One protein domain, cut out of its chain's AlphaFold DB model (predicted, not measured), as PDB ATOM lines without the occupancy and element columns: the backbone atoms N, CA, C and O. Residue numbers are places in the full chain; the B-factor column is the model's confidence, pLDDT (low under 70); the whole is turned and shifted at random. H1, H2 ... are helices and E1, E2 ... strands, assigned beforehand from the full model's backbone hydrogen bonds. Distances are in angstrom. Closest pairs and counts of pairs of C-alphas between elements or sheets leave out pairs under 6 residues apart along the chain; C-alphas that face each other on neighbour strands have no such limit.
ATOM      1  N   PHE A  32     185.833 156.062 191.982       93.00
ATOM      2  CA  PHE A  32     185.486 157.477 191.876       93.00
ATOM      3  C   PHE A  32     185.779 158.216 193.183       93.00
ATOM      4  O   PHE A  32     186.013 157.615 194.235       93.00
ATOM      5  N   SER A  33     185.758 159.540 193.131       94.56
ATOM      6  CA  SER A  33     185.958 160.411 194.278       94.56
ATOM      7  C   SER A  33     184.736 161.264 194.594       94.56
ATOM      8  O   SER A  33     184.020 161.745 193.714       94.56
ATOM      9  N   ILE A  34     184.511 161.498 195.884       95.50
ATOM     10  CA  ILE A  34     183.453 162.381 196.359       95.50
ATOM     11  C   ILE A  34     183.974 163.354 197.406       95.50
ATOM     12  O   ILE A  34     184.504 162.968 198.444       95.50
ATOM     13  N   GLY A  35     183.765 164.643 197.157       95.00
ATOM     14  CA  GLY A  35     183.880 165.665 198.181       95.00
ATOM     15  C   GLY A  35     182.625 165.689 199.050       95.00
ATOM     16  O   GLY A  35     181.520 165.706 198.517       95.00
ATOM     17  N   ILE A  36     182.766 165.747 200.373       95.06
ATOM     18  CA  ILE A  36     181.643 166.036 201.280       95.06
ATOM     19  C   ILE A  36     181.902 167.394 201.912       95.06
ATOM     20  O   ILE A  36     182.866 167.544 202.655       95.06
ATOM     21  N   LEU A  37     181.073 168.386 201.596       93.44
ATOM     22  CA  LEU A  37     181.242 169.763 202.042       93.44
ATOM     23  C   LEU A  37     180.256 170.106 203.163       93.44
ATOM     24  O   LEU A  37     179.039 170.042 202.975       93.44
ATOM     25  N   ALA A  38     180.797 170.542 204.301       91.62
ATOM     26  CA  ALA A  38     180.051 171.200 205.371       91.62
ATOM     27  C   ALA A  38     180.565 172.631 205.565       91.62
ATOM     28  O   ALA A  38     181.775 172.861 205.597       91.62
ATOM     29  N   THR A  39     179.663 173.597 205.739       87.56
ATOM     30  CA  THR A  39     180.031 175.009 205.947       87.56
ATOM     31  C   THR A  39     179.343 175.595 207.174       87.56
ATOM     32  O   THR A  39     178.418 174.997 207.708       87.56
ATOM     33  N   GLY A  40     179.797 176.759 207.646       86.62
ATOM     34  CA  GLY A  40     179.173 177.469 208.768       86.62
ATOM     35  C   GLY A  40     179.360 176.807 210.138       86.62
ATOM     36  O   GLY A  40     180.227 175.954 210.341       86.62
ATOM     37  N   ASP A  41     178.539 177.224 211.099       85.62
ATOM     38  CA  ASP A  41     178.655 176.783 212.490       85.62
ATOM     39  C   ASP A  41     178.368 175.286 212.630       85.62
ATOM     40  O   ASP A  41     177.392 174.768 212.078       85.62
ATOM     41  N   GLY A  42     179.224 174.587 213.378       88.56
ATOM     42  CA  GLY A  42     179.122 173.139 213.584       88.56
ATOM     43  C   GLY A  42     179.560 172.285 212.387       88.56
ATOM     44  O   GLY A  42     179.332 171.075 212.412       88.56
ATOM     45  N   ALA A  43     180.196 172.878 211.365       89.25
ATOM     46  CA  ALA A  43     180.638 172.172 210.160       89.25
ATOM     47  C   ALA A  43     181.489 170.929 210.454       89.25
ATOM     48  O   ALA A  43     181.266 169.899 209.835       89.25
ATOM     49  N   GLU A  44     182.410 170.986 211.420       92.12
ATOM     50  CA  GLU A  44     183.258 169.841 211.788       92.12
ATOM     51  C   GLU A  44     182.437 168.631 212.257       92.12
ATOM     52  O   GLU A  44     182.607 167.522 211.748       92.12
ATOM     53  N   ALA A  45     181.495 168.844 213.180       92.88
ATOM     54  CA  ALA A  45     180.647 167.772 213.695       92.88
ATOM     55  C   ALA A  45     179.713 167.216 212.609       92.88
ATOM     56  O   ALA A  45     179.602 165.997 212.466       92.88
ATOM     57  N   ARG A  46     179.092 168.096 211.805       93.00
ATOM     58  CA  ARG A  46     178.243 167.685 210.674       93.00
ATOM     59  C   ARG A  46     179.029 166.882 209.646       93.00
ATOM     60  O   ARG A  46     178.580 165.815 209.242       93.00
ATOM     61  N   LEU A  47     180.210 167.364 209.262       94.38
ATOM     62  CA  LEU A  47     181.077 166.704 208.295       94.38
ATOM     63  C   LEU A  47     181.481 165.314 208.781       94.38
ATOM     64  O   LEU A  47     181.325 164.339 208.051       94.38
ATOM     65  N   ALA A  48     181.944 165.205 210.028       95.00
ATOM     66  CA  ALA A  48     182.314 163.923 210.612       95.00
ATOM     67  C   ALA A  48     181.131 162.945 210.652       95.00
ATOM     68  O   ALA A  48     181.300 161.764 210.349       95.00
ATOM     69  N   SER A  49     179.935 163.424 211.002       95.81
ATOM     70  CA  SER A  49     178.738 162.586 211.058       95.81
ATOM     71  C   SER A  49     178.285 162.126 209.669       95.81
ATOM     72  O   SER A  49     178.021 160.942 209.466       95.81
ATOM     73  N   ALA A  50     178.294 163.021 208.679       96.00
ATOM     74  CA  ALA A  50     177.973 162.685 207.297       96.00
ATOM     75  C   ALA A  50     178.958 161.700 206.671       96.00
ATOM     76  O   ALA A  50     178.528 160.741 206.035       96.00
ATOM     77  N   VAL A  51     180.264 161.882 206.893       96.06
ATOM     78  CA  VAL A  51     181.276 160.924 206.427       96.06
ATOM     79  C   VAL A  51     181.029 159.546 207.037       96.06
ATOM     80  O   VAL A  51     181.044 158.554 206.319       96.06
ATOM     81  N   ARG A  52     180.722 159.465 208.337       96.00
ATOM     82  CA  ARG A  52     180.347 158.196 208.984       96.00
ATOM     83  C   ARG A  52     179.106 157.569 208.355       96.00
ATOM     84  O   ARG A  52     179.078 156.367 208.134       96.00
ATOM     85  N   GLY A  53     178.089 158.373 208.054       95.88
ATOM     86  CA  GLY A  53     176.892 157.907 207.358       95.88
ATOM     87  C   GLY A  53     177.204 157.329 205.979       95.88
ATOM     88  O   GLY A  53     176.749 156.236 205.653       95.88
ATOM     89  N   PHE A  54     178.036 158.030 205.209       95.88
ATOM     90  CA  PHE A  54     178.496 157.579 203.900       95.88
ATOM     91  C   PHE A  54     179.278 156.259 203.999       95.88
ATOM     92  O   PHE A  54     178.989 155.325 203.258       95.88
ATOM     93  N   LEU A  55     180.199 156.150 204.966       94.19
ATOM     94  CA  LEU A  55     180.995 154.941 205.216       94.19
ATOM     95  C   LEU A  55     180.136 153.720 205.577       94.19
ATOM     96  O   LEU A  55     180.462 152.601 205.196       94.19
ATOM     97  N   ILE A  56     179.016 153.908 206.288       94.00
ATOM     98  CA  ILE A  56     178.086 152.799 206.548       94.00
ATOM     99  C   ILE A  56     177.513 152.252 205.241       94.00
ATOM    100  O   ILE A  56     177.391 151.039 205.125       94.00
ATOM    101  N   ALA A  57     177.168 153.117 204.282       93.38
ATOM    102  CA  ALA A  57     176.618 152.696 202.996       93.38
ATOM    103  C   ALA A  57     177.677 152.055 202.086       93.38
ATOM    104  O   ALA A  57     177.374 151.053 201.437       93.38
ATOM    105  N   SER A  58     178.900 152.601 202.050       92.00
ATOM    106  CA  SER A  58     179.991 152.066 201.220       92.00
ATOM    107  C   SER A  58     180.497 150.699 201.692       92.00
ATOM    108  O   SER A  58     181.121 149.984 200.915       92.00
ATOM    109  N   ALA A  59     180.179 150.305 202.928       88.88
ATOM    110  CA  ALA A  59     180.578 149.026 203.506       88.88
ATOM    111  C   ALA A  59     179.577 147.863 203.295       88.88
ATOM    112  O   ALA A  59     179.856 146.732 203.692       88.88
ATOM    113  N   GLU A  60     178.371 148.097 202.756       82.56
ATOM    114  CA  GLU A  60     177.271 147.115 202.875       82.56
ATOM    115  C   GLU A  60     177.294 145.960 201.884       82.56
ATOM    116  O   GLU A  60     176.806 144.874 202.198       82.56
ATOM    117  N   ARG A  61     177.701 146.225 200.643       69.69
ATOM    118  CA  ARG A  61     177.349 145.347 199.517       69.69
ATOM    119  C   ARG A  61     178.536 144.705 198.836       69.69
ATOM    120  O   ARG A  61     178.375 143.615 198.300       69.69
ATOM    121  N   ASP A  62     179.692 145.346 198.899       64.81
ATOM    122  CA  ASP A  62     180.815 145.020 198.029       64.81
ATOM    123  C   ASP A  62     182.159 145.042 198.797       64.81
ATOM    124  O   ASP A  62     183.216 145.072 198.177       64.81
ATOM    125  N   SER A  63     182.134 144.987 200.141       64.69
ATOM    126  CA  SER A  63     183.345 145.156 200.955       64.69
ATOM    127  C   SER A  63     184.167 143.910 201.257       64.69
ATOM    128  O   SER A  63     183.628 142.829 201.507       64.69
ATOM    129  N   HIS A  64     185.494 144.083 201.314       70.25
ATOM    130  CA  HIS A  64     186.453 143.025 201.647       70.25
ATOM    131  C   HIS A  64     187.616 143.494 202.553       70.25
ATOM    132  O   HIS A  64     187.953 144.673 202.564       70.25
ATOM    133  N   PRO A  65     188.275 142.584 203.307       62.44
ATOM    134  CA  PRO A  65     189.282 142.952 204.314       62.44
ATOM    135  C   PRO A  65     190.521 143.707 203.802       62.44
ATOM    136  O   PRO A  65     191.141 144.419 204.585       62.44
ATOM    137  N   ASP A  66     190.865 143.567 202.518       63.44
ATOM    138  CA  ASP A  66     192.074 144.153 201.913       63.44
ATOM    139  C   ASP A  66     191.774 145.416 201.069       63.44
ATOM    140  O   ASP A  66     192.460 145.696 200.087       63.44
ATOM    141  N   GLU A  67     190.713 146.160 201.403       68.00
ATOM    142  CA  GLU A  67     190.348 147.409 200.714       68.00
ATOM    143  C   GLU A  67     191.415 148.507 200.844       68.00
ATOM    144  O   GLU A  67     191.925 148.795 201.929       68.00
ATOM    145  N   THR A  68     191.707 149.177 199.725       72.06
ATOM    146  CA  THR A  68     192.553 150.386 199.670       72.06
ATOM    147  C   THR A  68     191.748 151.670 199.432       72.06
ATOM    148  O   THR A  68     192.323 152.745 199.245       72.06
ATOM    149  N   SER A  69     190.423 151.553 199.399       77.56
ATOM    150  CA  SER A  69     189.438 152.618 199.220       77.56
ATOM    151  C   SER A  69     188.657 152.850 200.520       77.56
ATOM    152  O   SER A  69     188.830 152.133 201.503       77.56
ATOM    153  N   ASP A  70     187.799 153.867 200.540       79.00
ATOM    154  CA  ASP A  70     186.892 154.158 201.660       79.00
ATOM    155  C   ASP A  70     185.584 153.333 201.565       79.00
ATOM    156  O   ASP A  70     184.532 153.717 202.091       79.00
ATOM    157  N   GLY A  71     185.640 152.203 200.855       88.69
ATOM    158  CA  GLY A  71     184.540 151.290 200.563       88.69
ATOM    159  C   GLY A  71     184.125 151.313 199.093       88.69
ATOM    160  O   GLY A  71     184.783 151.910 198.241       88.69
ATOM    161  N   HIS A  72     182.987 150.684 198.808       90.62
ATOM    162  CA  HIS A  72     182.503 150.445 197.454       90.62
ATOM    163  C   HIS A  72     181.069 150.936 197.259       90.62
ATOM    164  O   HIS A  72     180.181 150.684 198.074       90.62
ATOM    165  N   ILE A  73     180.809 151.603 196.136       91.62
ATOM    166  CA  ILE A  73     179.468 152.045 195.742       91.62
ATOM    167  C   ILE A  73     179.256 151.712 194.270       91.62
ATOM    168  O   ILE A  73     180.084 152.023 193.419       91.62
ATOM    169  N   GLY A  74     178.139 151.057 193.958       88.94
ATOM    170  CA  GLY A  74     177.813 150.654 192.591       88.94
ATOM    171  C   GLY A  74     178.814 149.689 191.947       88.94
ATOM    172  O   GLY A  74     178.816 149.573 190.725       88.94
ATOM    173  N   GLY A  75     179.640 149.000 192.743       88.19
ATOM    174  CA  GLY A  75     180.732 148.144 192.268       88.19
ATOM    175  C   GLY A  75     182.044 148.877 191.960       88.19
ATOM    176  O   GLY A  75     182.933 148.265 191.377       88.19
ATOM    177  N   LEU A  76     182.162 150.160 192.323       89.56
ATOM    178  CA  LEU A  76     183.379 150.963 192.177       89.56
ATOM    179  C   LEU A  76     183.958 151.322 193.547       89.56
ATOM    180  O   LEU A  76     183.198 151.594 194.478       89.56
ATOM    181  N   ASP A  77     185.284 151.384 193.644       90.88
ATOM    182  CA  ASP A  77     185.995 151.943 194.793       90.88
ATOM    183  C   ASP A  77     185.606 153.413 195.013       90.88
ATOM    184  O   ASP A  77     185.458 154.185 194.063       90.88
ATOM    185  N   VAL A  78     185.490 153.844 196.267       91.62
ATOM    186  CA  VAL A  78     185.184 155.241 196.599       91.62
ATOM    187  C   VAL A  78     186.317 155.881 197.380       91.62
ATOM    188  O   VAL A  78     186.820 155.317 198.346       91.62
ATOM    189  N   HIS A  79     186.678 157.105 197.002       93.12
ATOM    190  CA  HIS A  79     187.574 157.965 197.770       93.12
ATOM    191  C   HIS A  79     186.817 159.185 198.301       93.12
ATOM    192  O   HIS A  79     186.397 160.060 197.540       93.12
ATOM    193  N   ILE A  80     186.646 159.254 199.617       94.06
ATOM    194  CA  ILE A  80     185.930 160.323 200.306       94.06
ATOM    195  C   ILE A  80     186.918 161.431 200.670       94.06
ATOM    196  O   ILE A  80     187.917 161.223 201.356       94.06
ATOM    197  N   VAL A  81     186.597 162.654 200.259       94.12
ATOM    198  CA  VAL A  81     187.370 163.863 200.549       94.12
ATOM    199  C   VAL A  81     186.525 164.787 201.430       94.12
ATOM    200  O   VAL A  81     185.666 165.512 200.923       94.12
ATOM    201  N   PRO A  82     186.727 164.802 202.758       93.62
ATOM    202  CA  PRO A  82     185.986 165.707 203.625       93.62
ATOM    203  C   PRO A  82     186.465 167.152 203.438       93.62
ATOM    204  O   PRO A  82     187.667 167.438 203.465       93.62
ATOM    205  N   LEU A  83     185.520 168.074 203.261       91.25
ATOM    206  CA  LEU A  83     185.763 169.477 202.949       91.25
ATOM    207  C   LEU A  83     184.987 170.412 203.899       91.25
ATOM    208  O   LEU A  83     183.827 170.150 204.219       91.25
ATOM    209  N   PRO A  84     185.590 171.543 204.312       87.62
ATOM    210  CA  PRO A  84     186.982 171.930 204.071       87.62
ATOM    211  C   PRO A  84     187.955 171.065 204.890       87.62
ATOM    212  O   PRO A  84     187.629 170.621 205.986       87.62
ATOM    213  N   GLY A  85     189.185 170.878 204.402       83.75
ATOM    214  CA  GLY A  85     190.162 169.988 205.051       83.75
ATOM    215  C   GLY A  85     190.477 170.329 206.518       83.75
ATOM    216  O   GLY A  85     190.801 169.438 207.295       83.75
ATOM    217  N   ALA A  86     190.322 171.591 206.937       78.44
ATOM    218  CA  ALA A  86     190.472 171.991 208.341       78.44
ATOM    219  C   ALA A  86     189.424 171.338 209.266       78.44
ATOM    220  O   ALA A  86     189.747 170.981 210.392       78.44
ATOM    221  N   ALA A  87     188.201 171.128 208.770       78.88
ATOM    222  CA  ALA A  87     187.123 170.439 209.479       78.88
ATOM    223  C   ALA A  87     187.256 168.901 209.413       78.88
ATOM    224  O   ALA A  87     186.491 168.182 210.048       78.88
ATOM    225  N   ALA A  88     188.221 168.382 208.644       78.81
ATOM    226  CA  ALA A  88     188.425 166.948 208.439       78.81
ATOM    227  C   ALA A  88     189.369 166.303 209.469       78.81
ATOM    228  O   ALA A  88     189.465 165.079 209.522       78.81
ATOM    229  N   ALA A  89     190.074 167.096 210.286       73.69
ATOM    230  CA  ALA A  89     191.177 166.621 211.130       73.69
ATOM    231  C   ALA A  89     190.778 165.527 212.145       73.69
ATOM    232  O   ALA A  89     191.603 164.689 212.506       73.69
ATOM    233  N   GLY A  90     189.519 165.518 212.597       77.25
ATOM    234  CA  GLY A  90     188.990 164.525 213.538       77.25
ATOM    235  C   GLY A  90     188.421 163.253 212.897       77.25
ATOM    236  O   GLY A  90     187.999 162.342 213.618       77.25
ATOM    237  N   ILE A  91     188.372 163.173 211.565       86.31
ATOM    238  CA  ILE A  91     187.725 162.077 210.839       86.31
ATOM    239  C   ILE A  91     188.714 160.921 210.686       86.31
ATOM    240  O   ILE A  91     189.788 161.065 210.108       86.31
ATOM    241  N   LYS A  92     188.348 159.762 211.236       82.00
ATOM    242  CA  LYS A  92     189.137 158.523 211.200       82.00
ATOM    243  C   LYS A  92     188.492 157.517 210.254       82.00
ATOM    244  O   LYS A  92     187.284 157.575 210.044       82.00
ATOM    245  N   GLY A  93     189.283 156.559 209.776       76.50
ATOM    246  CA  GLY A  93     188.797 155.457 208.941       76.50
ATOM    247  C   GLY A  93     188.795 155.748 207.442       76.50
ATOM    248  O   GLY A  93     188.272 154.934 206.699       76.50
ATOM    249  N   LEU A  94     189.382 156.871 207.015       86.50
ATOM    250  CA  LEU A  94     189.645 157.142 205.604       86.50
ATOM    251  C   LEU A  94     191.058 156.674 205.237       86.50
ATOM    252  O   LEU A  94     192.002 156.939 205.987       86.50
ATOM    253  N   MET A  95     191.213 156.032 204.081       78.19
ATOM    254  CA  MET A  95     192.477 155.443 203.613       78.19
ATOM    255  C   MET A  95     193.467 156.482 203.057       78.19
ATOM    256  O   MET A  95     194.626 156.172 202.783       78.19
ATOM    257  N   GLY A  96     193.064 157.756 202.989       61.72
ATOM    258  CA  GLY A  96     193.975 158.896 202.836       61.72
ATOM    259  C   GLY A  96     194.392 159.223 201.400       61.72
ATOM    260  O   GLY A  96     195.244 160.096 201.199       61.72
ATOM    261  N   THR A  97     193.794 158.586 200.394       62.75
ATOM    262  CA  THR A  97     194.031 158.921 198.988       62.75
ATOM    263  C   THR A  97     193.388 160.269 198.673       62.75
ATOM    264  O   THR A  97     192.180 160.443 198.807       62.75
ATOM    265  N   ARG A  98     194.200 161.251 198.263       68.38
ATOM    266  CA  ARG A  98     193.702 162.532 197.746       68.38
ATOM    267  C   ARG A  98     193.650 162.465 196.220       68.38
ATOM    268  O   ARG A  98     194.707 162.554 195.595       68.38
ATOM    269  N   PRO A  99     192.465 162.291 195.623       79.88
ATOM    270  CA  PRO A  99     192.320 162.260 194.178       79.88
ATOM    271  C   PRO A  99     192.641 163.638 193.584       79.88
ATOM    272  O   PRO A  99     192.482 164.669 194.243       79.88
ATOM    273  N   ALA A 100     193.125 163.657 192.340       84.25
ATOM    274  CA  ALA A 100     193.460 164.899 191.638       84.25
ATOM    275  C   ALA A 100     192.211 165.737 191.315       84.25
ATOM    276  O   ALA A 100     192.280 166.965 191.302       84.25
ATOM    277  N   THR A 101     191.082 165.063 191.082       92.06
ATOM    278  CA  THR A 101     189.779 165.648 190.757       92.06
ATOM    279  C   THR A 101     188.670 164.976 191.565       92.06
ATOM    280  O   THR A 101     188.844 163.859 192.057       92.06
ATOM    281  N   LEU A 102     187.545 165.672 191.719       94.06
ATOM    282  CA  LEU A 102     186.310 165.172 192.317       94.06
ATOM    283  C   LEU A 102     185.305 164.811 191.226       94.06
ATOM    284  O   LEU A 102     184.971 165.676 190.415       94.06
ATOM    285  N   ASP A 103     184.786 163.584 191.254       95.50
ATOM    286  CA  ASP A 103     183.662 163.186 190.397       95.50
ATOM    287  C   ASP A 103     182.345 163.747 190.954       95.50
ATOM    288  O   ASP A 103     181.533 164.311 190.221       95.50
ATOM    289  N   PHE A 104     182.170 163.695 192.280       95.88
ATOM    290  CA  PHE A 104     180.997 164.235 192.971       95.88
ATOM    291  C   PHE A 104     181.361 165.251 194.059       95.88
ATOM    292  O   PHE A 104     182.395 165.143 194.722       95.88
ATOM    293  N   LEU A 105     180.458 166.200 194.323       95.12
ATOM    294  CA  LEU A 105     180.493 167.051 195.514       95.12
ATOM    295  C   LEU A 105     179.135 167.049 196.224       95.12
ATOM    296  O   LEU A 105     178.171 167.635 195.732       95.12
ATOM    297  N   LEU A 106     179.077 166.446 197.412       94.56
ATOM    298  CA  LEU A 106     177.927 166.492 198.309       94.56
ATOM    299  C   LEU A 106     177.912 167.794 199.119       94.56
ATOM    300  O   LEU A 106     178.840 168.079 199.874       94.56
ATOM    301  N   LEU A 107     176.818 168.543 199.013       92.75
ATOM    302  CA  LEU A 107     176.550 169.775 199.752       92.75
ATOM    303  C   LEU A 107     175.568 169.479 200.900       92.75
ATOM    304  O   LEU A 107     174.358 169.477 200.675       92.75
ATOM    305  N   LEU A 108     176.068 169.206 202.115       87.94
ATOM    306  CA  LEU A 108     175.235 168.771 203.258       87.94
ATOM    307  C   LEU A 108     174.191 169.808 203.665       87.94
ATOM    308  O   LEU A 108     173.046 169.491 203.972       87.94
ATOM    309  N   ASP A 109     174.572 171.075 203.603       67.56
ATOM    310  CA  ASP A 109     173.669 172.162 203.909       67.56
ATOM    311  C   ASP A 109     172.758 172.378 202.693       67.56
ATOM    312  O   ASP A 109     173.056 173.188 201.816       67.56
ATOM    313  N   GLY A 110     171.605 171.700 202.645       55.97
ATOM    314  CA  GLY A 110     170.546 171.894 201.634       55.97
ATOM    315  C   GLY A 110     169.963 173.322 201.554       55.97
ATOM    316  O   GLY A 110     168.912 173.531 200.954       55.97
ATOM    317  N   LYS A 111     170.622 174.303 202.186       48.03
ATOM    318  CA  LYS A 111     170.326 175.739 202.182       48.03
ATOM    319  C   LYS A 111     171.528 176.629 201.817       48.03
ATOM    320  O   LYS A 111     171.351 177.843 201.771       48.03
ATOM    321  N   ALA A 112     172.725 176.083 201.574       49.62
ATOM    322  CA  ALA A 112     173.861 176.880 201.115       49.62
ATOM    323  C   ALA A 112     173.699 177.254 199.630       49.62
ATOM    324  O   ALA A 112     173.535 176.399 198.761       49.62
ATOM    325  N   SER A 113     173.706 178.565 199.394       59.06
ATOM    326  CA  SER A 113     173.574 179.271 198.125       59.06
ATOM    327  C   SER A 113     174.736 178.990 197.180       59.06
ATOM    328  O   SER A 113     175.876 179.221 197.563       59.06
ATOM    329  N   GLU A 114     174.407 178.616 195.942       68.38
ATOM    330  CA  GLU A 114     175.308 178.491 194.789       68.38
ATOM    331  C   GLU A 114     176.449 177.459 194.963       68.38
ATOM    332  O   GLU A 114     177.200 177.491 195.939       68.38
ATOM    333  N   PRO A 115     176.620 176.514 194.022       78.44
ATOM    334  CA  PRO A 115     177.758 175.609 194.071       78.44
ATOM    335  C   PRO A 115     179.082 176.399 194.108       78.44
ATOM    336  O   PRO A 115     179.210 177.425 193.430       78.44
ATOM    337  N   PRO A 116     180.085 175.945 194.886       87.12
ATOM    338  CA  PRO A 116     181.393 176.585 194.904       87.12
ATOM    339  C   PRO A 116     181.987 176.610 193.493       87.12
ATOM    340  O   PRO A 116     181.815 175.682 192.703       87.12
ATOM    341  N   ARG A 117     182.714 177.683 193.169       89.25
ATOM    342  CA  ARG A 117     183.343 177.811 191.848       89.25
ATOM    343  C   ARG A 117     184.483 176.795 191.695       89.25
ATOM    344  O   ARG A 117     185.224 176.597 192.666       89.25
ATOM    345  N   PRO A 118     184.698 176.222 190.498       90.56
ATOM    346  CA  PRO A 118     185.854 175.373 190.220       90.56
ATOM    347  C   PRO A 118     187.177 176.001 190.684       90.56
ATOM    348  O   PRO A 118     187.379 177.210 190.560       90.56
ATOM    349  N   GLY A 119     188.063 175.185 191.259       86.69
ATOM    350  CA  GLY A 119     189.355 175.625 191.803       86.69
ATOM    351  C   GLY A 119     189.319 176.288 193.188       86.69
ATOM    352  O   GLY A 119     190.380 176.571 193.741       86.69
ATOM    353  N   THR A 120     188.141 176.521 193.783       89.44
ATOM    354  CA  THR A 120     188.041 177.054 195.162       89.44
ATOM    355  C   THR A 120     188.195 175.983 196.242       89.44
ATOM    356  O   THR A 120     188.569 176.295 197.372       89.44
ATOM    357  N   LEU A 121     187.940 174.719 195.893       89.69
ATOM    358  CA  LEU A 121     188.117 173.556 196.756       89.69
ATOM    359  C   LEU A 121     189.108 172.574 196.109       89.69
ATOM    360  O   LEU A 121     189.163 172.493 194.879       89.69
ATOM    361  N   PRO A 122     189.883 171.810 196.903       89.19
ATOM    362  CA  PRO A 122     190.770 170.778 196.376       89.19
ATOM    363  C   PRO A 122     190.022 169.778 195.487       89.19
ATOM    364  O   PRO A 122     189.015 169.216 195.907       89.19
ATOM    365  N   GLY A 123     190.520 169.564 194.268       91.00
ATOM    366  CA  GLY A 123     189.961 168.614 193.302       91.00
ATOM    367  C   GLY A 123     188.667 169.055 192.607       91.00
ATOM    368  O   GLY A 123     188.225 168.371 191.691       91.00
ATOM    369  N   LEU A 124     188.063 170.187 192.976       93.56
ATOM    370  CA  LEU A 124     186.829 170.661 192.346       93.56
ATOM    371  C   LEU A 124     187.097 171.217 190.940       93.56
ATOM    372  O   LEU A 124     187.799 172.225 190.794       93.56
ATOM    373  N   THR A 125     186.486 170.608 189.926       94.06
ATOM    374  CA  THR A 125     186.581 171.023 188.519       94.06
ATOM    375  C   THR A 125     185.212 171.439 187.974       94.06
ATOM    376  O   THR A 125     184.214 171.438 188.692       94.06
ATOM    377  N   SER A 126     185.165 171.839 186.701       92.44
ATOM    378  CA  SER A 126     183.901 172.106 186.001       92.44
ATOM    379  C   SER A 126     183.099 170.838 185.693       92.44
ATOM    380  O   SER A 126     181.912 170.953 185.405       92.44
ATOM    381  N   ASP A 127     183.737 169.668 185.762       92.12
ATOM    382  CA  ASP A 127     183.126 168.368 185.460       92.12
ATOM    383  C   ASP A 127     182.565 167.695 186.728       92.12
ATOM    384  O   ASP A 127     181.863 166.694 186.652       92.12
ATOM    385  N   THR A 128     182.843 168.247 187.913       94.69
ATOM    386  CA  THR A 128     182.329 167.710 189.176       94.69
ATOM    387  C   THR A 128     180.804 167.827 189.248       94.69
ATOM    388  O   THR A 128     180.240 168.923 189.167       94.69
ATOM    389  N   ILE A 129     180.129 166.706 189.501       94.75
ATOM    390  CA  ILE A 129     178.675 166.649 189.665       94.75
ATOM    391  C   ILE A 129     178.296 167.069 191.089       94.75
ATOM    392  O   ILE A 129     178.679 166.440 192.079       94.75
ATOM    393  N   PHE A 130     177.489 168.122 191.210       92.62
ATOM    394  CA  PHE A 130     176.966 168.566 192.503       92.62
ATOM    395  C   PHE A 130     175.780 167.710 192.951       92.62
ATOM    396  O   PHE A 130     174.825 167.489 192.206       92.62
ATOM    397  N   LEU A 131     175.821 167.279 194.210       90.75
ATOM    398  CA  LEU A 131     174.798 166.468 194.850       90.75
ATOM    399  C   LEU A 131     174.290 167.173 196.110       90.75
ATOM    400  O   LEU A 131     175.059 167.556 196.988       90.75
ATOM    401  N   HIS A 132     172.974 167.290 196.242       88.75
ATOM    402  CA  HIS A 132     172.337 167.547 197.536       88.75
ATOM    403  C   HIS A 132     171.965 166.217 198.193       88.75
ATOM    404  O   HIS A 132     171.739 165.267 197.453       88.75
ATOM    405  N   PRO A 133     171.816 166.119 199.527       83.00
ATOM    406  CA  PRO A 133     171.471 164.868 200.204       83.00
ATOM    407  C   PRO A 133     170.190 164.189 199.702       83.00
ATOM    408  O   PRO A 133     170.120 162.963 199.693       83.00
ATOM    409  N   GLY A 134     169.212 164.955 199.204       88.19
ATOM    410  CA  GLY A 134     167.888 164.452 198.808       88.19
ATOM    411  C   GLY A 134     166.941 164.326 200.002       88.19
ATOM    412  O   GLY A 134     167.338 164.548 201.147       88.19
ATOM    413  N   GLU A 135     165.676 163.999 199.747       91.06
ATOM    414  CA  GLU A 135     164.710 163.779 200.826       91.06
ATOM    415  C   GLU A 135     165.046 162.510 201.616       91.06
ATOM    416  O   GLU A 135     165.279 161.441 201.048       91.06
ATOM    417  N   LEU A 136     165.048 162.623 202.945       91.50
ATOM    418  CA  LEU A 136     165.330 161.500 203.834       91.50
ATOM    419  C   LEU A 136     164.048 160.706 204.142       91.50
ATOM    420  O   LEU A 136     162.969 161.301 204.288       91.50
ATOM    421  N   PRO A 137     164.142 159.378 204.326       87.50
ATOM    422  CA  PRO A 137     163.023 158.587 204.813       87.50
ATOM    423  C   PRO A 137     162.649 158.971 206.251       87.50
ATOM    424  O   PRO A 137     163.452 159.493 207.037       87.50
ATOM    425  N   GLU A 138     161.395 158.721 206.620       86.38
ATOM    426  CA  GLU A 138     160.905 158.988 207.980       86.38
ATOM    427  C   GLU A 138     161.592 158.083 209.011       86.38
ATOM    428  O   GLU A 138     161.894 158.513 210.121       86.38
ATOM    429  N   THR A 139     161.944 156.866 208.594       82.94
ATOM    430  CA  THR A 139     162.618 155.819 209.375       82.94
ATOM    431  C   THR A 139     164.124 156.034 209.547       82.94
ATOM    432  O   THR A 139     164.787 155.217 210.179       82.94
ATOM    433  N   ARG A 140     164.692 157.141 209.048       85.31
ATOM    434  CA  ARG A 140     166.146 157.425 209.046       85.31
ATOM    435  C   ARG A 140     166.855 157.323 210.404       85.31
ATOM    436  O   ARG A 140     168.074 157.218 210.453       85.31
ATOM    437  N   GLN A 141     166.114 157.402 211.506       85.19
ATOM    438  CA  GLN A 141     166.638 157.290 212.872       85.19
ATOM    439  C   GLN A 141     166.075 156.089 213.637       85.19
ATOM    440  O   GLN A 141     166.422 155.905 214.803       85.19
ATOM    441  N   ASP A 142     165.222 155.281 213.011       84.00
ATOM    442  CA  ASP A 142     164.556 154.149 213.643       84.00
ATOM    443  C   ASP A 142     165.463 152.903 213.625       84.00
ATOM    444  O   ASP A 142     165.735 152.356 212.554       84.00
ATOM    445  N   PRO A 143     165.942 152.419 214.790       78.31
ATOM    446  CA  PRO A 143     166.748 151.207 214.877       78.31
ATOM    447  C   PRO A 143     165.897 149.925 214.921       78.31
ATOM    448  O   PRO A 143     166.438 148.861 215.218       78.31
ATOM    449  N   GLY A 144     164.578 150.001 214.694       74.75
ATOM    450  CA  GLY A 144     163.608 148.921 214.905       74.75
ATOM    451  C   GLY A 144     163.879 147.619 214.140       74.75
ATOM    452  O   GLY A 144     163.272 146.594 214.444       74.75
ATOM    453  N   ARG A 145     164.816 147.629 213.183       78.94
ATOM    454  CA  ARG A 145     165.370 146.435 212.528       78.94
ATOM    455  C   ARG A 145     166.892 146.433 212.647       78.94
ATOM    456  O   ARG A 145     167.512 147.474 212.442       78.94
ATOM    457  N   ALA A 146     167.497 145.274 212.906       76.69
ATOM    458  CA  ALA A 146     168.954 145.137 213.032       76.69
ATOM    459  C   ALA A 146     169.703 145.548 211.749       76.69
ATOM    460  O   ALA A 146     170.788 146.118 211.818       76.69
ATOM    461  N   GLU A 147     169.074 145.340 210.591       82.81
ATOM    462  CA  GLU A 147     169.609 145.716 209.275       82.81
ATOM    463  C   GLU A 147     169.407 147.207 208.936       82.81
ATOM    464  O   GLU A 147     169.936 147.687 207.933       82.81
ATOM    465  N   SER A 148     168.661 147.959 209.755       90.19
ATOM    466  CA  SER A 148     168.437 149.390 209.516       90.19
ATOM    467  C   SER A 148     169.749 150.172 209.569       90.19
ATOM    468  O   SER A 148     170.665 149.845 210.332       90.19
ATOM    469  N   PHE A 149     169.814 151.262 208.804       93.88
ATOM    470  CA  PHE A 149     170.909 152.227 208.890       93.88
ATOM    471  C   PHE A 149     171.187 152.643 210.343       93.88
ATOM    472  O   PHE A 149     172.333 152.606 210.784       93.88
ATOM    473  N   ALA A 150     170.149 152.972 211.118       94.88
ATOM    474  CA  ALA A 150     170.322 153.444 212.487       94.88
ATOM    475  C   ALA A 150     170.900 152.379 213.431       94.88
ATOM    476  O   ALA A 150     171.727 152.708 214.286       94.88
ATOM    477  N   ALA A 151     170.512 151.110 213.267       93.75
ATOM    478  CA  ALA A 151     171.089 150.010 214.031       93.75
ATOM    479  C   ALA A 151     172.570 149.793 213.678       93.75
ATOM    480  O   ALA A 151     173.407 149.712 214.579       93.75
ATOM    481  N   ARG A 152     172.911 149.783 212.383       93.75
ATOM    482  CA  ARG A 152     174.291 149.587 211.902       93.75
ATOM    483  C   ARG A 152     175.206 150.757 212.254       93.75
ATOM    484  O   ARG A 152     176.314 150.543 212.740       93.75
ATOM    485  N   PHE A 153     174.719 151.987 212.126       94.88
ATOM    486  CA  PHE A 153     175.440 153.186 212.550       94.88
ATOM    487  C   PHE A 153     175.749 153.151 214.052       94.88
ATOM    488  O   PHE A 153     176.882 153.403 214.466       94.88
ATOM    489  N   ARG A 154     174.765 152.771 214.880       95.38
ATOM    490  CA  ARG A 154     174.971 152.616 216.325       95.38
ATOM    491  C   ARG A 154     175.956 151.497 216.647       95.38
ATOM    492  O   ARG A 154     176.773 151.678 217.544       95.38
ATOM    493  N   ALA A 155     175.904 150.379 215.927       93.94
ATOM    494  CA  ALA A 155     176.857 149.288 216.102       93.94
ATOM    495  C   ALA A 155     178.298 149.719 215.774       93.94
ATOM    496  O   ALA A 155     179.215 149.369 216.511       93.94
ATOM    497  N   ALA A 156     178.496 150.513 214.718       92.88
ATOM    498  CA  ALA A 156     179.821 150.960 214.289       92.88
ATOM    499  C   ALA A 156     180.412 152.078 215.166       92.88
ATOM    500  O   ALA A 156     181.613 152.086 215.433       92.88
ATOM    501  N   TYR A 157     179.587 153.030 215.616       93.62
ATOM    502  CA  TYR A 157     180.072 154.265 216.249       93.62
ATOM    503  C   TYR A 157     179.619 154.466 217.699       93.62
ATOM    504  O   TYR A 157     180.010 155.447 218.330       93.62
ATOM    505  N   GLY A 158     178.788 153.572 218.242       95.25
ATOM    506  CA  GLY A 158     178.306 153.632 219.627       95.25
ATOM    507  C   GLY A 158     177.301 154.754 219.921       95.25
ATOM    508  O   GLY A 158     176.912 154.937 221.071       95.25
ATOM    509  N   ILE A 159     176.860 155.499 218.904       94.62
ATOM    510  CA  ILE A 159     175.933 156.635 219.019       94.62
ATOM    511  C   ILE A 159     174.787 156.506 218.009       94.62
ATOM    512  O   ILE A 159     174.907 155.805 217.010       94.62
ATOM    513  N   ALA A 160     173.650 157.158 218.264       95.12
ATOM    514  CA  ALA A 160     172.568 157.229 217.279       95.12
ATOM    515  C   ALA A 160     172.959 158.149 216.103       95.12
ATOM    516  O   ALA A 160     173.667 159.131 216.340       95.12
ATOM    517  N   PRO A 161     172.500 157.875 214.866       95.81
ATOM    518  CA  PRO A 161     172.737 158.785 213.752       95.81
ATOM    519  C   PRO A 161     171.958 160.092 213.928       95.81
ATOM    520  O   PRO A 161     170.781 160.103 214.308       95.81
ATOM    521  N   ASP A 162     172.609 161.204 213.610       95.12
ATOM    522  CA  ASP A 162     171.953 162.497 213.455       95.12
ATOM    523  C   ASP A 162     171.503 162.717 211.999       95.12
ATOM    524  O   ASP A 162     171.563 161.818 211.155       95.12
ATOM    525  N   GLN A 163     171.004 163.919 211.707       93.88
ATOM    526  CA  GLN A 163     170.570 164.273 210.360       93.88
ATOM    527  C   GLN A 163     171.720 164.204 209.346       93.88
ATOM    528  O   GLN A 163     171.528 163.642 208.275       93.88
ATOM    529  N   ALA A 164     172.907 164.709 209.691       94.81
ATOM    530  CA  ALA A 164     174.046 164.728 208.778       94.81
ATOM    531  C   ALA A 164     174.513 163.305 208.426       94.81
ATOM    532  O   ALA A 164     174.801 163.022 207.266       94.81
ATOM    533  N   ALA A 165     174.504 162.379 209.391       96.44
ATOM    534  CA  ALA A 165     174.751 160.965 209.118       96.44
ATOM    535  C   ALA A 165     173.732 160.378 208.132       96.44
ATOM    536  O   ALA A 165     174.117 159.703 207.177       96.44
ATOM    537  N   ALA A 166     172.440 160.651 208.323       95.81
ATOM    538  CA  ALA A 166     171.408 160.193 207.394       95.81
ATOM    539  C   ALA A 166     171.560 160.821 205.994       95.81
ATOM    540  O   ALA A 166     171.332 160.142 204.999       95.81
ATOM    541  N   GLU A 167     171.978 162.084 205.904       95.56
ATOM    542  CA  GLU A 167     172.260 162.784 204.644       95.56
ATOM    543  C   GLU A 167     173.430 162.158 203.880       95.56
ATOM    544  O   GLU A 167     173.302 161.881 202.686       95.56
ATOM    545  N   GLY A 168     174.543 161.880 204.565       96.06
ATOM    546  CA  GLY A 168     175.692 161.193 203.973       96.06
ATOM    547  C   GLY A 168     175.346 159.780 203.502       96.06
ATOM    548  O   GLY A 168     175.701 159.394 202.388       96.06
ATOM    549  N   TYR A 169     174.582 159.038 204.308       96.06
ATOM    550  CA  TYR A 169     174.089 157.713 203.935       96.06
ATOM    551  C   TYR A 169     173.171 157.773 202.705       96.06
ATOM    552  O   TYR A 169     173.386 157.053 201.731       96.06
ATOM    553  N   ASN A 170     172.179 158.669 202.699       95.62
ATOM    554  CA  ASN A 170     171.236 158.810 201.588       95.62
ATOM    555  C   ASN A 170     171.943 159.194 200.282       95.62
ATOM    556  O   ASN A 170     171.646 158.635 199.229       95.62
ATOM    557  N   ALA A 171     172.914 160.107 200.353       95.56
ATOM    558  CA  ALA A 171     173.734 160.480 199.208       95.56
ATOM    559  C   ALA A 171     174.467 159.266 198.613       95.56
ATOM    560  O   ALA A 171     174.386 159.040 197.407       95.56
ATOM    561  N   ALA A 172     175.102 158.440 199.451       95.62
ATOM    562  CA  ALA A 172     175.765 157.215 199.007       95.62
ATOM    563  C   ALA A 172     174.790 156.230 198.341       95.62
ATOM    564  O   ALA A 172     175.088 155.689 197.279       95.62
ATOM    565  N   ARG A 173     173.590 156.037 198.909       95.00
ATOM    566  CA  ARG A 173     172.549 155.173 198.318       95.00
ATOM    567  C   ARG A 173     172.071 155.673 196.957       95.00
ATOM    568  O   ARG A 173     171.834 154.870 196.061       95.00
ATOM    569  N   ARG A 174     171.949 156.987 196.783       95.69
ATOM    570  CA  ARG A 174     171.569 157.592 195.498       95.69
ATOM    571  C   ARG A 174     172.662 157.442 194.448       95.69
ATOM    572  O   ARG A 174     172.350 157.146 193.299       95.69
ATOM    573  N   ILE A 175     173.926 157.572 194.848       95.50
ATOM    574  CA  ILE A 175     175.061 157.283 193.967       95.50
ATOM    575  C   ILE A 175     175.089 155.790 193.607       95.50
ATOM    576  O   ILE A 175     175.263 155.480 192.435       95.50
ATOM    577  N   ASP A 176     174.831 154.870 194.546       94.25
ATOM    578  CA  ASP A 176     174.738 153.428 194.245       94.25
ATOM    579  C   ASP A 176     173.699 153.148 193.153       94.25
ATOM    580  O   ASP A 176     173.994 152.463 192.175       94.25
ATOM    581  N   LEU A 177     172.500 153.725 193.286       93.50
ATOM    582  CA  LEU A 177     171.421 153.574 192.307       93.50
ATOM    583  C   LEU A 177     171.781 154.146 190.928       93.50
ATOM    584  O   LEU A 177     171.365 153.576 189.920       93.50
ATOM    585  N   ALA A 178     172.548 155.239 190.883       94.75
ATOM    586  CA  ALA A 178     172.966 155.880 189.638       94.75
ATOM    587  C   ALA A 178     174.142 155.158 188.961       94.75
ATOM    588  O   ALA A 178     174.130 154.960 187.748       94.75
ATOM    589  N   VAL A 179     175.149 154.744 189.733       93.62
ATOM    590  CA  VAL A 179     176.402 154.164 189.228       93.62
ATOM    591  C   VAL A 179     176.240 152.690 188.879       93.62
ATOM    592  O   VAL A 179     176.734 152.256 187.840       93.62
ATOM    593  N   ARG A 180     175.528 151.902 189.694       91.94
ATOM    594  CA  ARG A 180     175.452 150.438 189.532       91.94
ATOM    595  C   ARG A 180     174.952 149.979 188.154       91.94
ATOM    596  O   ARG A 180     175.529 149.033 187.623       91.94
ATOM    597  N   PRO A 181     173.918 150.595 187.545       90.94
ATOM    598  CA  PRO A 181     173.477 150.211 186.203       90.94
ATOM    599  C   PRO A 181     174.481 150.582 185.104       90.94
ATOM    600  O   PRO A 181     174.475 149.957 184.045       90.94
ATOM    601  N   LEU A 182     175.312 151.599 185.344       90.75
ATOM    602  CA  LEU A 182     176.283 152.121 184.382       90.75
ATOM    603  C   LEU A 182     177.639 151.408 184.490       90.75
ATOM    604  O   LEU A 182     178.338 151.268 183.489       90.75
ATOM    605  N   GLY A 183     178.020 150.968 185.694       88.56
ATOM    606  CA  GLY A 183     179.341 150.399 185.985       88.56
ATOM    607  C   GLY A 183     180.491 151.394 185.791       88.56
ATOM    608  O   GLY A 183     181.632 150.989 185.590       88.56
ATOM    609  N   THR A 184     180.188 152.693 185.769       88.75
ATOM    610  CA  THR A 184     181.142 153.779 185.538       88.75
ATOM    611  C   THR A 184     180.574 155.096 186.057       88.75
ATOM    612  O   THR A 184     179.355 155.242 186.185       88.75
ATOM    613  N   VAL A 185     181.460 156.064 186.298       90.88
ATOM    614  CA  VAL A 185     181.096 157.465 186.547       90.88
ATOM    615  C   VAL A 185     181.291 158.374 185.326       90.88
ATOM    616  O   VAL A 185     181.055 159.566 185.414       90.88
ATOM    617  N   GLY A 186     181.694 157.825 184.174       89.62
ATOM    618  CA  GLY A 186     182.012 158.606 182.969       89.62
ATOM    619  C   GLY A 186     180.830 158.996 182.068       89.62
ATOM    620  O   GLY A 186     181.066 159.481 180.963       89.62
ATOM    621  N   ASP A 187     179.581 158.739 182.475       91.06
ATOM    622  CA  ASP A 187     178.371 159.159 181.745       91.06
ATOM    623  C   ASP A 187     177.572 160.173 182.577       91.06
ATOM    624  O   ASP A 187     176.548 159.857 183.192       91.06
ATOM    625  N   ASP A 188     178.064 161.412 182.601       91.62
ATOM    626  CA  ASP A 188     177.513 162.505 183.408       91.62
ATOM    627  C   ASP A 188     176.022 162.732 183.145       91.62
ATOM    628  O   ASP A 188     175.241 162.978 184.064       91.62
ATOM    629  N   ALA A 189     175.592 162.624 181.885       92.00
ATOM    630  CA  ALA A 189     174.204 162.863 181.508       92.00
ATOM    631  C   ALA A 189     173.263 161.782 182.061       92.00
ATOM    632  O   ALA A 189     172.131 162.088 182.457       92.00
ATOM    633  N   ALA A 190     173.701 160.519 182.084       92.56
ATOM    634  CA  ALA A 190     172.953 159.439 182.717       92.56
ATOM    635  C   ALA A 190     172.953 159.576 184.248       92.56
ATOM    636  O   ALA A 190     171.890 159.462 184.868       92.56
ATOM    637  N   LEU A 191     174.106 159.898 184.844       94.25
ATOM    638  CA  LEU A 191     174.244 160.107 186.286       94.25
ATOM    639  C   LEU A 191     173.352 161.242 186.792       94.25
ATOM    640  O   LEU A 191     172.551 161.033 187.700       94.25
ATOM    641  N   VAL A 192     173.433 162.432 186.186       94.00
ATOM    642  CA  VAL A 192     172.645 163.610 186.593       94.00
ATOM    643  C   VAL A 192     171.147 163.325 186.521       94.00
ATOM    644  O   VAL A 192     170.393 163.717 187.418       94.00
ATOM    645  N   ARG A 193     170.705 162.610 185.483       93.69
ATOM    646  CA  ARG A 193     169.306 162.195 185.337       93.69
ATOM    647  C   ARG A 193     168.875 161.285 186.485       93.69
ATOM    648  O   ARG A 193     167.896 161.595 187.156       93.69
ATOM    649  N   SER A 194     169.634 160.224 186.756       92.81
ATOM    650  CA  SER A 194     169.325 159.281 187.838       92.81
ATOM    651  C   SER A 194     169.365 159.946 189.222       92.81
ATOM    652  O   SER A 194     168.480 159.739 190.057       92.81
ATOM    653  N   LEU A 195     170.342 160.821 189.467       93.44
ATOM    654  CA  LEU A 195     170.444 161.571 190.718       93.44
ATOM    655  C   LEU A 195     169.268 162.537 190.902       93.44
ATOM    656  O   LEU A 195     168.798 162.712 192.024       93.44
ATOM    657  N   THR A 196     168.759 163.124 189.820       91.44
ATOM    658  CA  THR A 196     167.563 163.977 189.856       91.44
ATOM    659  C   THR A 196     166.305 163.152 190.138       91.44
ATOM    660  O   THR A 196     165.499 163.531 190.983       91.44
ATOM    661  N   GLU A 197     166.147 161.993 189.493       91.00
ATOM    662  CA  GLU A 197     165.019 161.076 189.729       91.00
ATOM    663  C   GLU A 197     164.975 160.567 191.176       91.00
ATOM    664  O   GLU A 197     163.902 160.418 191.758       91.00
ATOM    665  N   THR A 198     166.142 160.365 191.787       89.75
ATOM    666  CA  THR A 198     166.278 159.925 193.183       89.75
ATOM    667  C   THR A 198     166.356 161.079 194.185       89.75
ATOM    668  O   THR A 198     166.677 160.853 195.348       89.75
ATOM    669  N   GLN A 199     166.110 162.325 193.768       86.62
ATOM    670  CA  GLN A 199     166.124 163.476 194.677       86.62
ATOM    671  C   GLN A 199     164.960 163.440 195.680       86.62
ATOM    672  O   GLN A 199     165.117 163.906 196.813       86.62
TER     673      GLN A 199
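AT A GLANCE: This is residues 32 to 199 of the 204 residues of an uncharacterized protein of Defluviimonas aquaemixtae (UniProt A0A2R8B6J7). A slab of four parallel strands has two long helices, H1 and H4, packed on each other at a steep tilt over one face, while H5 packs at the E4 edge and on the end of H4. H3 packs on H1 on the side away from the sheet, little H2 sits by the end of E2, and long links without named elements loop round the outside. The printed part has 168 residues, with five named helices and four named strands in the order E1 H1 E2 H2 E3 E4 H3 H4 H5; the strand order across the sheet is E2 E1 E3 E4. The class is mixed, helices and strands, with 77 residues, under half, in named elements. The whole is compact and rounded, with a radius of gyration of the C-alphas of 14.7 A and spans of 42 by 38 by 33 A.

IN THESE COORDINATES: Find C-alpha 32 at (185.486, 157.477, 191.876); from there strand E1 runs through residues 32 to 37, 16.5 A. Next comes helix H1, residues 43 to 58, 22.0 A long. Strand E2 takes residues 76 to 83, 21.6 A, and helix H2 is the short run 85 to 88, 4.9 A. Strand E3 is residues 104 to 107, 9.8 A, and strand E4 residues 129 to 131, 6.5 A. Helix H3 follows at residues 149 to 157, 11.9 A. Look for C-alpha 163 at (170.570, 164.273, 210.360), where H4 begins; it runs to residue 179, 24.1 A. The last helix, H5, takes residues 188 to 197, 14.1 A, and ends at C-alpha 197, (165.019, 161.076, 189.729).

HOW THE PARTS SIT: Begin with the sheet, where E2 and E4 are the edge strands. E2 and E1 are parallel at 24 degrees, with N 34 and O 79 2.9 A apart, within hydrogen-bond range. E1 and E3 are parallel at 17 degrees, with N 35 and O 104 at 2.8 A. E3 and E4 are parallel at 32 degrees, with N 131 and O 105 at 2.8 A. E1, H1, E2 form a strand-helix-strand unit, two parallel neighbour strands with a helix between, and its crossover is right-handed. E2, H2, E3 form a split one, with E1 between its strands, also right-handed. There are two layers, H1, H4 and H5 on one face of the sheet. H1 lies over E2 and E1 at a height over the sheet of 9.2 A, along the strands. On the same face H4 lies over E1 and E3 at a height of 8.7 A; on the local plane it stands at 29 degrees to E3, only just along the strands. H1 is the hub, touching three helices. It touches H4 at a steep tilt of 41 degrees, the same way, closest at the C-alphas of Ala 50 and Ala 165, 4.1 A. With residues 52 to 56 alone it touches H3, closest at the C-alphas of Ile 56 and Phe 153, 6.6 A, at a steep tilt of 69.7 degrees, only just short of about perpendicular, opposite ways. With residues 43 to 48 alone it touches H2, closest at the C-alphas of Glu 44 and Ala 87, 4.5 A; H2 only grazes the sheet. H4 touches H5 with residues 174 to 179 alone, closest at the C-alphas of Ala 178 and Ser 194, 5.3 A, at a steep tilt of 52 degrees, opposite ways. H3 is not on the sheet. In H1, H3, H4 and H5 every O i to N i+4 pair is within hydrogen-bond range; H2 is too short for such a pair.

THE WHOLE: The two C-alphas farthest apart are those of Gly 119 and Gly 144, 43.7 A. The printed part has no cut. The links H1 to E2, H2 to E3, E3 to E4 and E4 to H3 are long. The mean pLDDT of the printed part is 87.6; look for values under 70 at residues 61 to 63, 65 to 67, 96 to 98 and 109 to 114.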